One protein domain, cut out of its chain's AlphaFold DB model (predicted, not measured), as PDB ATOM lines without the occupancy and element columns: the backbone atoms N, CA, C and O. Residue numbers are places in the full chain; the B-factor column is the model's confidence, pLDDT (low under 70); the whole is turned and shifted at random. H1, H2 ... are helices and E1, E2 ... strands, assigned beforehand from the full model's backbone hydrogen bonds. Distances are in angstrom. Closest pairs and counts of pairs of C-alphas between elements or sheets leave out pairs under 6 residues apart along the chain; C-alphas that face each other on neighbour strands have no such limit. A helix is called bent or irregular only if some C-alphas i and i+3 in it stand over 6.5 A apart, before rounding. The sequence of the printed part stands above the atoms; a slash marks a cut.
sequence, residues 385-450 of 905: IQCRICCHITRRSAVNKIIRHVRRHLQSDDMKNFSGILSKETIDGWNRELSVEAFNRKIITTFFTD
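Overview. This is residues 385 to 450 of the 905 residues of the protein "Methyltranfer_dom domain-containing protein" of Trypanosoma cruzi (strain CL Brener) (UniProt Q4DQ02). A small hairpin of two short strands, E1 and E2, sits beside a pair of crossing helices, H1 and H4. H3 folds back from H4 in a narrow V, and short H2 lies beyond the end of H1. The 66 printed residues hold, in order, E1, E2, H1, H2, H3 and H4; the sheet order is E1 - E2, antiparallel, and the class is mostly helix. The whole is compact, with a radius of gyration of the C-alphas of 11.2 A and spans of 30 by 26 by 16 A.

Arrangement. Look first at the hairpin of E1, residues 385 to 387, and E2, residues 393 to 395, where N 385 and O 394 are 2.8 A apart, within hydrogen-bond range. Residues 386 to 387 of E1 also pair, antiparallel, with residues 448 to 449. H1, residues 399 to 409, touches H4, residues 436 to 447, at a steep tilt of 48 degrees, the same way; their closest C-alphas, of Val 399 and Asn 440, are 6.8 A apart. H3, residues 424 to 433, is close to but not clearly touching H4, at a shallow tilt of 30 degrees, opposite ways; the closest C-alphas, of Asn 431 and Phe 439, are 6.0 A apart. H2, residues 413 to 417, is close to but not clearly touching H1, with C-alphas of His 409 and Met 415 closest at 6.4 A. In H1, H3 and H4 every O i to N i+4 pair is within hydrogen-bond range; H2 has 0 of 1, and 1 of 2 O i to N i+3 pairs.

Along the chain. Find C-alpha 385 at (145.909, 206.771, 136.967), where E1 begins; E1 spans 6.7 A and E2 7.2 A. H1 runs 15.7 A and H3 14.5 A. H2, 8.9 A, is irregular, but only just: C-alphas 414 and 417 are 6.55 A apart. H4 runs 16.3 A to C-alpha 447 at (137.909, 204.064, 141.404).

Size, cuts and confidence. The two C-alphas farthest apart, of Asn 417 and Ser 435, are 30.0 A apart. The printed part has no cut and no long link. Look for pLDDT under 70 at residues 410 to 424, 428, 431 to 432 and 436.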
ATOM      1  N   ILE A 385     147.335 206.654 136.704       82.53
ATOM      2  CA  ILE A 385     145.909 206.771 136.967       82.53
ATOM      3  C   ILE A 385     145.725 207.439 138.326       82.53
ATOM      4  O   ILE A 385     146.500 207.203 139.259       82.53
ATOM      5  N   GLN A 386     144.717 208.289 138.444       81.01
ATOM      6  CA  GLN A 386     144.440 209.064 139.645       81.01
ATOM      7  C   GLN A 386     143.178 208.547 140.325       81.01
ATOM      8  O   GLN A 386     142.147 208.361 139.686       81.01
ATOM      9  N   CYS A 387     143.257 208.289 141.631       82.82
ATOM     10  CA  CYS A 387     142.103 207.891 142.419       82.82
ATOM     11  C   CYS A 387     141.081 209.025 142.420       82.82
ATOM     12  O   CYS A 387     141.408 210.148 142.800       82.82
ATOM     13  N   ARG A 388     139.838 208.711 142.060       82.80
ATOM     14  CA  ARG A 388     138.742 209.683 142.008       82.80
ATOM     15  C   ARG A 388     138.362 210.223 143.392       82.80
ATOM     16  O   ARG A 388     137.863 211.334 143.480       82.80
ATOM     17  N   ILE A 389     138.627 209.468 144.462       76.56
ATOM     18  CA  ILE A 389     138.221 209.819 145.834       76.56
ATOM     19  C   ILE A 389     139.211 210.783 146.496       76.56
ATOM     20  O   ILE A 389     138.810 211.797 147.052       76.56
ATOM     21  N   CYS A 390     140.510 210.473 146.456       78.40
ATOM     22  CA  CYS A 390     141.532 211.247 147.182       78.40
ATOM     23  C   CYS A 390     142.641 211.815 146.294       78.40
ATOM     24  O   CYS A 390     143.667 212.274 146.796       78.40
ATOM     25  N   CYS A 391     142.478 211.734 144.973       76.61
ATOM     26  CA  CYS A 391     143.440 212.227 143.990       76.61
ATOM     27  C   CYS A 391     144.822 211.540 144.038       76.61
ATOM     28  O   CYS A 391     145.771 212.032 143.427       76.61
ATOM     29  N   HIS A 392     144.959 210.397 144.724       77.58
ATOM     30  CA  HIS A 392     146.207 209.632 144.772       77.58
ATOM     31  C   HIS A 392     146.576 209.069 143.398       77.58
ATOM     32  O   HIS A 392     145.782 208.374 142.771       77.58
ATOM     33  N   ILE A 393     147.803 209.327 142.960       77.63
ATOM     34  CA  ILE A 393     148.291 208.930 141.641       77.63
ATOM     35  C   ILE A 393     149.091 207.630 141.769       77.63
ATOM     36  O   ILE A 393     150.064 207.561 142.518       77.63
ATOM     37  N   THR A 394     148.710 206.607 141.009       79.79
ATOM     38  CA  THR A 394     149.421 205.322 140.911       79.79
ATOM     39  C   THR A 394     149.594 204.926 139.443       79.79
ATOM     40  O   THR A 394     149.115 205.616 138.555       79.79
ATOM     41  N   ARG A 395     150.309 203.839 139.149       79.16
ATOM     42  CA  ARG A 395     150.413 203.293 137.783       79.16
ATOM     43  C   ARG A 395     149.306 202.278 137.536       79.16
ATOM     44  O   ARG A 395     149.018 201.496 138.437       79.16
ATOM     45  N   ARG A 396     148.752 202.242 136.320       79.36
ATOM     46  CA  ARG A 396     147.722 201.272 135.914       79.36
ATOM     47  C   ARG A 396     148.160 199.813 136.102       79.36
ATOM     48  O   ARG A 396     147.387 199.018 136.623       79.36
ATOM     49  N   SER A 397     149.418 199.495 135.792       78.74
ATOM     50  CA  SER A 397     150.036 198.176 136.023       78.74
ATOM     51  C   SER A 397     150.188 197.798 137.499       78.74
ATOM     52  O   SER A 397     150.355 196.627 137.838       78.74
ATOM     53  N   ALA A 398     150.114 198.758 138.427       77.45
ATOM     54  CA  ALA A 398     150.288 198.509 139.855       77.45
ATOM     55  C   ALA A 398     148.986 198.013 140.513       77.45
ATOM     56  O   ALA A 398     148.541 198.570 141.520       77.45
ATOM     57  N   VAL A 399     148.398 196.940 139.973       77.11
ATOM     58  CA  VAL A 399     147.111 196.352 140.396       77.11
ATOM     59  C   VAL A 399     147.030 196.158 141.914       77.11
ATOM     60  O   VAL A 399     146.060 196.561 142.552       77.11
ATOM     61  N   ASN A 400     148.097 195.654 142.537       70.16
ATOM     62  CA  ASN A 400     148.151 195.469 143.989       70.16
ATOM     63  C   ASN A 400     148.067 196.788 144.781       70.16
ATOM     64  O   ASN A 400     147.481 196.817 145.864       70.16
ATOM     65  N   LYS A 401     148.643 197.886 144.265       72.64
ATOM     66  CA  LYS A 401     148.534 199.222 144.883       72.64
ATOM     67  C   LYS A 401     147.130 199.785 144.696       72.64
ATOM     68  O   LYS A 401     146.589 200.339 145.645       72.64
ATOM     69  N   ILE A 402     146.536 199.581 143.522       79.11
ATOM     70  CA  ILE A 402     145.171 200.001 143.179       79.11
ATOM     71  C   ILE A 402     144.163 199.329 144.117       79.11
ATOM     72  O   ILE A 402     143.446 200.026 144.831       79.11
ATOM     73  N   ILE A 403     144.164 197.994 144.207       74.88
ATOM     74  CA  ILE A 403     143.247 197.248 145.087       74.88
ATOM     75  C   ILE A 403     143.420 197.678 146.545       74.88
ATOM     76  O   ILE A 403     142.441 197.898 147.257       74.88
ATOM     77  N   ARG A 404     144.667 197.829 147.010       71.03
ATOM     78  CA  ARG A 404     144.955 198.260 148.386       71.03
ATOM     79  C   ARG A 404     144.441 199.668 148.658       71.03
ATOM     80  O   ARG A 404     143.874 199.916 149.716       71.03
ATOM     81  N   HIS A 405     144.646 200.572 147.708       77.69
ATOM     82  CA  HIS A 405     144.185 201.945 147.792       77.69
ATOM     83  C   HIS A 405     142.657 202.009 147.909       77.69
ATOM     84  O   HIS A 405     142.142 202.674 148.800       77.69
ATOM     85  N   VAL A 406     141.946 201.240 147.080       77.94
ATOM     86  CA  VAL A 406     140.481 201.126 147.129       77.94
ATOM     87  C   VAL A 406     140.010 200.538 148.453       77.94
ATOM     88  O   VAL A 406     139.136 201.110 149.093       77.94
ATOM     89  N   ARG A 407     140.623 199.448 148.932       73.42
ATOM     90  CA  ARG A 407     140.267 198.859 150.234       73.42
ATOM     91  C   ARG A 407     140.420 199.835 151.395       73.42
ATOM     92  O   ARG A 407     139.646 199.744 152.338       73.42
ATOM     93  N   ARG A 408     141.390 200.751 151.331       78.23
ATOM     94  CA  ARG A 408     141.590 201.764 152.372       78.23
ATOM     95  C   ARG A 408     140.405 202.731 152.441       78.23
ATOM     96  O   ARG A 408     139.931 202.990 153.537       78.23
ATOM     97  N   HIS A 409     139.883 203.152 151.288       73.99
ATOM     98  CA  HIS A 409     138.649 203.946 151.209       73.99
ATOM     99  C   HIS A 409     137.427 203.179 151.706       73.99
ATOM    100  O   HIS A 409     136.621 203.727 152.438       73.99
ATOM    101  N   LEU A 410     137.316 201.886 151.386       68.88
ATOM    102  CA  LEU A 410     136.209 201.046 151.870       68.88
ATOM    103  C   LEU A 410     136.231 200.797 153.387       68.88
ATOM    104  O   LEU A 410     135.269 200.260 153.930       68.88
ATOM    105  N   GLN A 411     137.341 201.114 154.057       67.36
ATOM    106  CA  GLN A 411     137.521 200.952 155.500       67.36
ATOM    107  C   GLN A 411     137.535 202.288 156.254       67.36
ATOM    108  O   GLN A 411     137.484 202.268 157.482       67.36
ATOM    109  N   SER A 412     137.618 203.427 155.558       65.90
ATOM    110  CA  SER A 412     137.587 204.761 156.158       65.90
ATOM    111  C   SER A 412     136.236 205.450 155.938       65.90
ATOM    112  O   SER A 412     135.508 205.167 154.989       65.90
ATOM    113  N   ASP A 413     135.907 206.404 156.810       55.96
ATOM    114  CA  ASP A 413     134.736 207.285 156.665       55.96
ATOM    115  C   ASP A 413     134.856 208.264 155.468       55.96
ATOM    116  O   ASP A 413     133.925 209.026 155.196       55.96
ATOM    117  N   ASP A 414     135.971 208.232 154.720       52.15
ATOM    118  CA  ASP A 414     136.245 209.113 153.570       52.15
ATOM    119  C   ASP A 414     135.237 208.924 152.421       52.15
ATOM    120  O   ASP A 414     135.128 209.767 151.528       52.15
ATOM    121  N   MET A 415     134.451 207.842 152.455       51.84
ATOM    122  CA  MET A 415     133.388 207.569 151.487       51.84
ATOM    123  C   MET A 415     132.198 208.525 151.564       51.84
ATOM    124  O   MET A 415     131.444 208.599 150.597       51.84
ATOM    125  N   LYS A 416     132.033 209.310 152.637       50.59
ATOM    126  CA  LYS A 416     130.876 210.218 152.780       50.59
ATOM    127  C   LYS A 416     130.831 211.356 151.750       50.59
ATOM    128  O   LYS A 416     129.760 211.909 151.527       50.59
ATOM    129  N   ASN A 417     131.949 211.676 151.094       50.40
ATOM    130  CA  ASN A 417     132.048 212.812 150.167       50.40
ATOM    131  C   ASN A 417     132.010 212.433 148.674       50.40
ATOM    132  O   ASN A 417     132.103 213.322 147.829       50.40
ATOM    133  N   PHE A 418     131.886 211.148 148.325       52.53
ATOM    134  CA  PHE A 418     131.871 210.701 146.928       52.53
ATOM    135  C   PHE A 418     130.465 210.229 146.527       52.53
ATOM    136  O   PHE A 418     129.961 209.238 147.053       52.53
ATOM    137  N   SER A 419     129.802 210.934 145.607       47.26
ATOM    138  CA  SER A 419     128.471 210.562 145.112       47.26
ATOM    139  C   SER A 419     128.557 209.334 144.189       47.26
ATOM    140  O   SER A 419     129.233 209.359 143.164       47.26
ATOM    141  N   GLY A 420     127.873 208.243 144.562       55.87
ATOM    142  CA  GLY A 420     127.867 206.966 143.822       55.87
ATOM    143  C   GLY A 420     128.538 205.794 144.553       55.87
ATOM    144  O   GLY A 420     129.241 204.999 143.931       55.87
ATOM    145  N   ILE A 421     128.360 205.699 145.875       50.76
ATOM    146  CA  ILE A 421     129.020 204.705 146.733       50.76
ATOM    147  C   ILE A 421     128.540 203.291 146.386       50.76
ATOM    148  O   ILE A 421     127.391 202.925 146.630       50.76
ATOM    149  N   LEU A 422     129.453 202.475 145.863       61.34
ATOM    150  CA  LEU A 422     129.322 201.020 145.867       61.34
ATOM    151  C   LEU A 422     129.681 200.524 147.266       61.34
ATOM    152  O   LEU A 422     130.758 200.840 147.773       61.34
ATOM    153  N   SER A 423     128.784 199.767 147.897       66.37
ATOM    154  CA  SER A 423     129.054 199.208 149.218       66.37
ATOM    155  C   SER A 423     130.176 198.166 149.149       66.37
ATOM    156  O   SER A 423     130.473 197.603 148.086       66.37
ATOM    157  N   LYS A 424     130.810 197.893 150.296       66.33
ATOM    158  CA  LYS A 424     131.813 196.828 150.411       66.33
ATOM    159  C   LYS A 424     131.247 195.492 149.907       66.33
ATOM    160  O   LYS A 424     131.950 194.779 149.195       66.33
ATOM    161  N   GLU A 425     129.969 195.207 150.179       70.50
ATOM    162  CA  GLU A 425     129.303 193.990 149.702       70.50
ATOM    163  C   GLU A 425     129.239 193.908 148.170       70.50
ATOM    164  O   GLU A 425     129.410 192.822 147.613       70.50
ATOM    165  N   THR A 426     129.042 195.030 147.470       75.45
ATOM    166  CA  THR A 426     128.983 195.043 146.001       75.45
ATOM    167  C   THR A 426     130.335 194.719 145.371       75.45
ATOM    168  O   THR A 426     130.409 193.988 144.383       75.45
ATOM    169  N   ILE A 427     131.422 195.224 145.956       70.67
ATOM    170  CA  ILE A 427     132.784 194.942 145.482       70.67
ATOM    171  C   ILE A 427     133.171 193.496 145.785       70.67
ATOM    172  O   ILE A 427     133.777 192.834 144.941       70.67
ATOM    173  N   ASP A 428     132.772 192.988 146.951       68.79
ATOM    174  CA  ASP A 428     132.936 191.576 147.289       68.79
ATOM    175  C   ASP A 428     132.131 190.685 146.321       68.79
ATOM    176  O   ASP A 428     132.623 189.636 145.908       68.79
ATOM    177  N   GLY A 429     130.951 191.130 145.868       72.26
ATOM    178  CA  GLY A 429     130.181 190.493 144.792       72.26
ATOM    179  C   GLY A 429     130.935 190.431 143.464       72.26
ATOM    180  O   GLY A 429     131.063 189.361 142.875       72.26
ATOM    181  N   TRP A 430     131.545 191.535 143.030       77.10
ATOM    182  CA  TRP A 430     132.353 191.546 141.803       77.10
ATOM    183  C   TRP A 430     133.549 190.602 141.876       77.10
ATOM    184  O   TRP A 430     133.901 189.986 140.875       77.10
ATOM    185  N   ASN A 431     134.175 190.490 143.048       65.09
ATOM    186  CA  ASN A 431     135.288 189.571 143.262       65.09
ATOM    187  C   ASN A 431     134.850 188.096 143.206       65.09
ATOM    188  O   ASN A 431     135.683 187.228 142.957       65.09
ATOM    189  N   ARG A 432     133.562 187.804 143.448       62.40
ATOM    190  CA  ARG A 432     132.983 186.460 143.291       62.40
ATOM    191  C   ARG A 432     132.623 186.142 141.841       62.40
ATOM    192  O   ARG A 432     132.794 185.006 141.421       62.40
ATOM    193  N   GLU A 433     132.110 187.121 141.104       75.02
ATOM    194  CA  GLU A 433     131.461 186.896 139.802       75.02
ATOM    195  C   GLU A 433     132.383 187.091 138.591       75.02
ATOM    196  O   GLU A 433     132.057 186.651 137.491       75.02
ATOM    197  N   LEU A 434     133.519 187.773 138.753       72.10
ATOM    198  CA  LEU A 434     134.381 188.171 137.639       72.10
ATOM    199  C   LEU A 434     135.719 187.431 137.651       72.10
ATOM    200  O   LEU A 434     136.288 187.154 138.706       72.10
ATOM    201  N   SER A 435     136.283 187.197 136.462       72.40
ATOM    202  CA  SER A 435     137.685 186.779 136.338       72.40
ATOM    203  C   SER A 435     138.611 187.835 136.952       72.40
ATOM    204  O   SER A 435     138.276 189.018 136.967       72.40
ATOM    205  N   VAL A 436     139.801 187.448 137.426       66.74
ATOM    206  CA  VAL A 436     140.756 188.378 138.070       66.74
ATOM    207  C   VAL A 436     141.026 189.603 137.195       66.74
ATOM    208  O   VAL A 436     141.064 190.733 137.676       66.74
ATOM    209  N   GLU A 437     141.165 189.400 135.890       72.50
ATOM    210  CA  GLU A 437     141.430 190.472 134.940       72.50
ATOM    211  C   GLU A 437     140.213 191.388 134.733       72.50
ATOM    212  O   GLU A 437     140.366 192.610 134.656       72.50
ATOM    213  N   ALA A 438     138.999 190.826 134.722       74.48
ATOM    214  CA  ALA A 438     137.752 191.588 134.677       74.48
ATOM    215  C   ALA A 438     137.492 192.340 135.992       74.48
ATOM    216  O   ALA A 438     137.126 193.513 135.958       74.48
ATOM    217  N   PHE A 439     137.758 191.717 137.141       80.35
ATOM    218  CA  PHE A 439     137.687 192.337 138.461       80.35
ATOM    219  C   PHE A 439     138.658 193.517 138.571       80.35
ATOM    220  O   PHE A 439     138.242 194.627 138.897       80.35
ATOM    221  N   ASN A 440     139.933 193.314 138.222       78.61
ATOM    222  CA  ASN A 440     140.954 194.364 138.248       78.61
ATOM    223  C   ASN A 440     140.573 195.533 137.343       78.61
ATOM    224  O   ASN A 440     140.644 196.688 137.759       78.61
ATOM    225  N   ARG A 441     140.123 195.236 136.120       82.96
ATOM    226  CA  ARG A 441     139.666 196.250 135.169       82.96
ATOM    227  C   ARG A 441     138.487 197.032 135.731       82.96
ATOM    228  O   ARG A 441     138.537 198.258 135.712       82.96
ATOM    229  N   LYS A 442     137.496 196.343 136.304       84.47
ATOM    230  CA  LYS A 442     136.314 196.962 136.914       84.47
ATOM    231  C   LYS A 442     136.708 197.877 138.074       84.47
ATOM    232  O   LYS A 442     136.344 199.047 138.058       84.47
ATOM    233  N   ILE A 443     137.556 197.409 138.995       84.07
ATOM    234  CA  ILE A 443     138.114 198.222 140.090       84.07
ATOM    235  C   ILE A 443     138.822 199.476 139.560       84.07
ATOM    236  O   ILE A 443     138.563 200.576 140.050       84.07
ATOM    237  N   ILE A 444     139.691 199.335 138.556       85.65
ATOM    238  CA  ILE A 444     140.419 200.466 137.963       85.65
ATOM    239  C   ILE A 444     139.440 201.476 137.366       85.65
ATOM    240  O   ILE A 444     139.513 202.655 137.701       85.65
ATOM    241  N   THR A 445     138.495 201.021 136.542       86.87
ATOM    242  CA  THR A 445     137.518 201.903 135.888       86.87
ATOM    243  C   THR A 445     136.574 202.592 136.874       86.87
ATOM    244  O   THR A 445     136.160 203.722 136.628       86.87
ATOM    245  N   THR A 446     136.251 201.944 137.997       86.39
ATOM    246  CA  THR A 446     135.353 202.492 139.020       86.39
ATOM    247  C   THR A 446     136.045 203.536 139.893       86.39
ATOM    248  O   THR A 446     135.483 204.598 140.146       86.39
ATOM    249  N   PHE A 447     137.263 203.257 140.363       84.40
ATOM    250  CA  PHE A 447     137.909 204.064 141.404       84.40
ATOM    251  C   PHE A 447     138.962 205.040 140.892       84.40
ATOM    252  O   PHE A 447     139.390 205.922 141.642       84.40
ATOM    253  N   PHE A 448     139.397 204.896 139.641       88.63
ATOM    254  CA  PHE A 448     140.461 205.703 139.066       88.63
ATOM    255  C   PHE A 448     140.029 206.361 137.753       88.63
ATOM    256  O   PHE A 448     139.075 205.949 137.091       88.63
ATOM    257  N   THR A 449     140.710 207.445 137.412       83.53
ATOM    258  CA  THR A 449     140.641 208.110 136.112       83.53
ATOM    259  C   THR A 449     142.028 208.117 135.476       83.53
ATOM    260  O   THR A 449     143.041 208.105 136.180       83.53
ATOM    261  N   ASP A 450     142.069 208.120 134.149       81.38
ATOM    262  CA  ASP A 450     143.305 208.290 133.380       81.38
ATOM    263  C   ASP A 450     143.730 209.763 133.299       81.38
ATOM    264  O   ASP A 450     144.877 210.067 132.980       81.38
TER     265      ASP A 450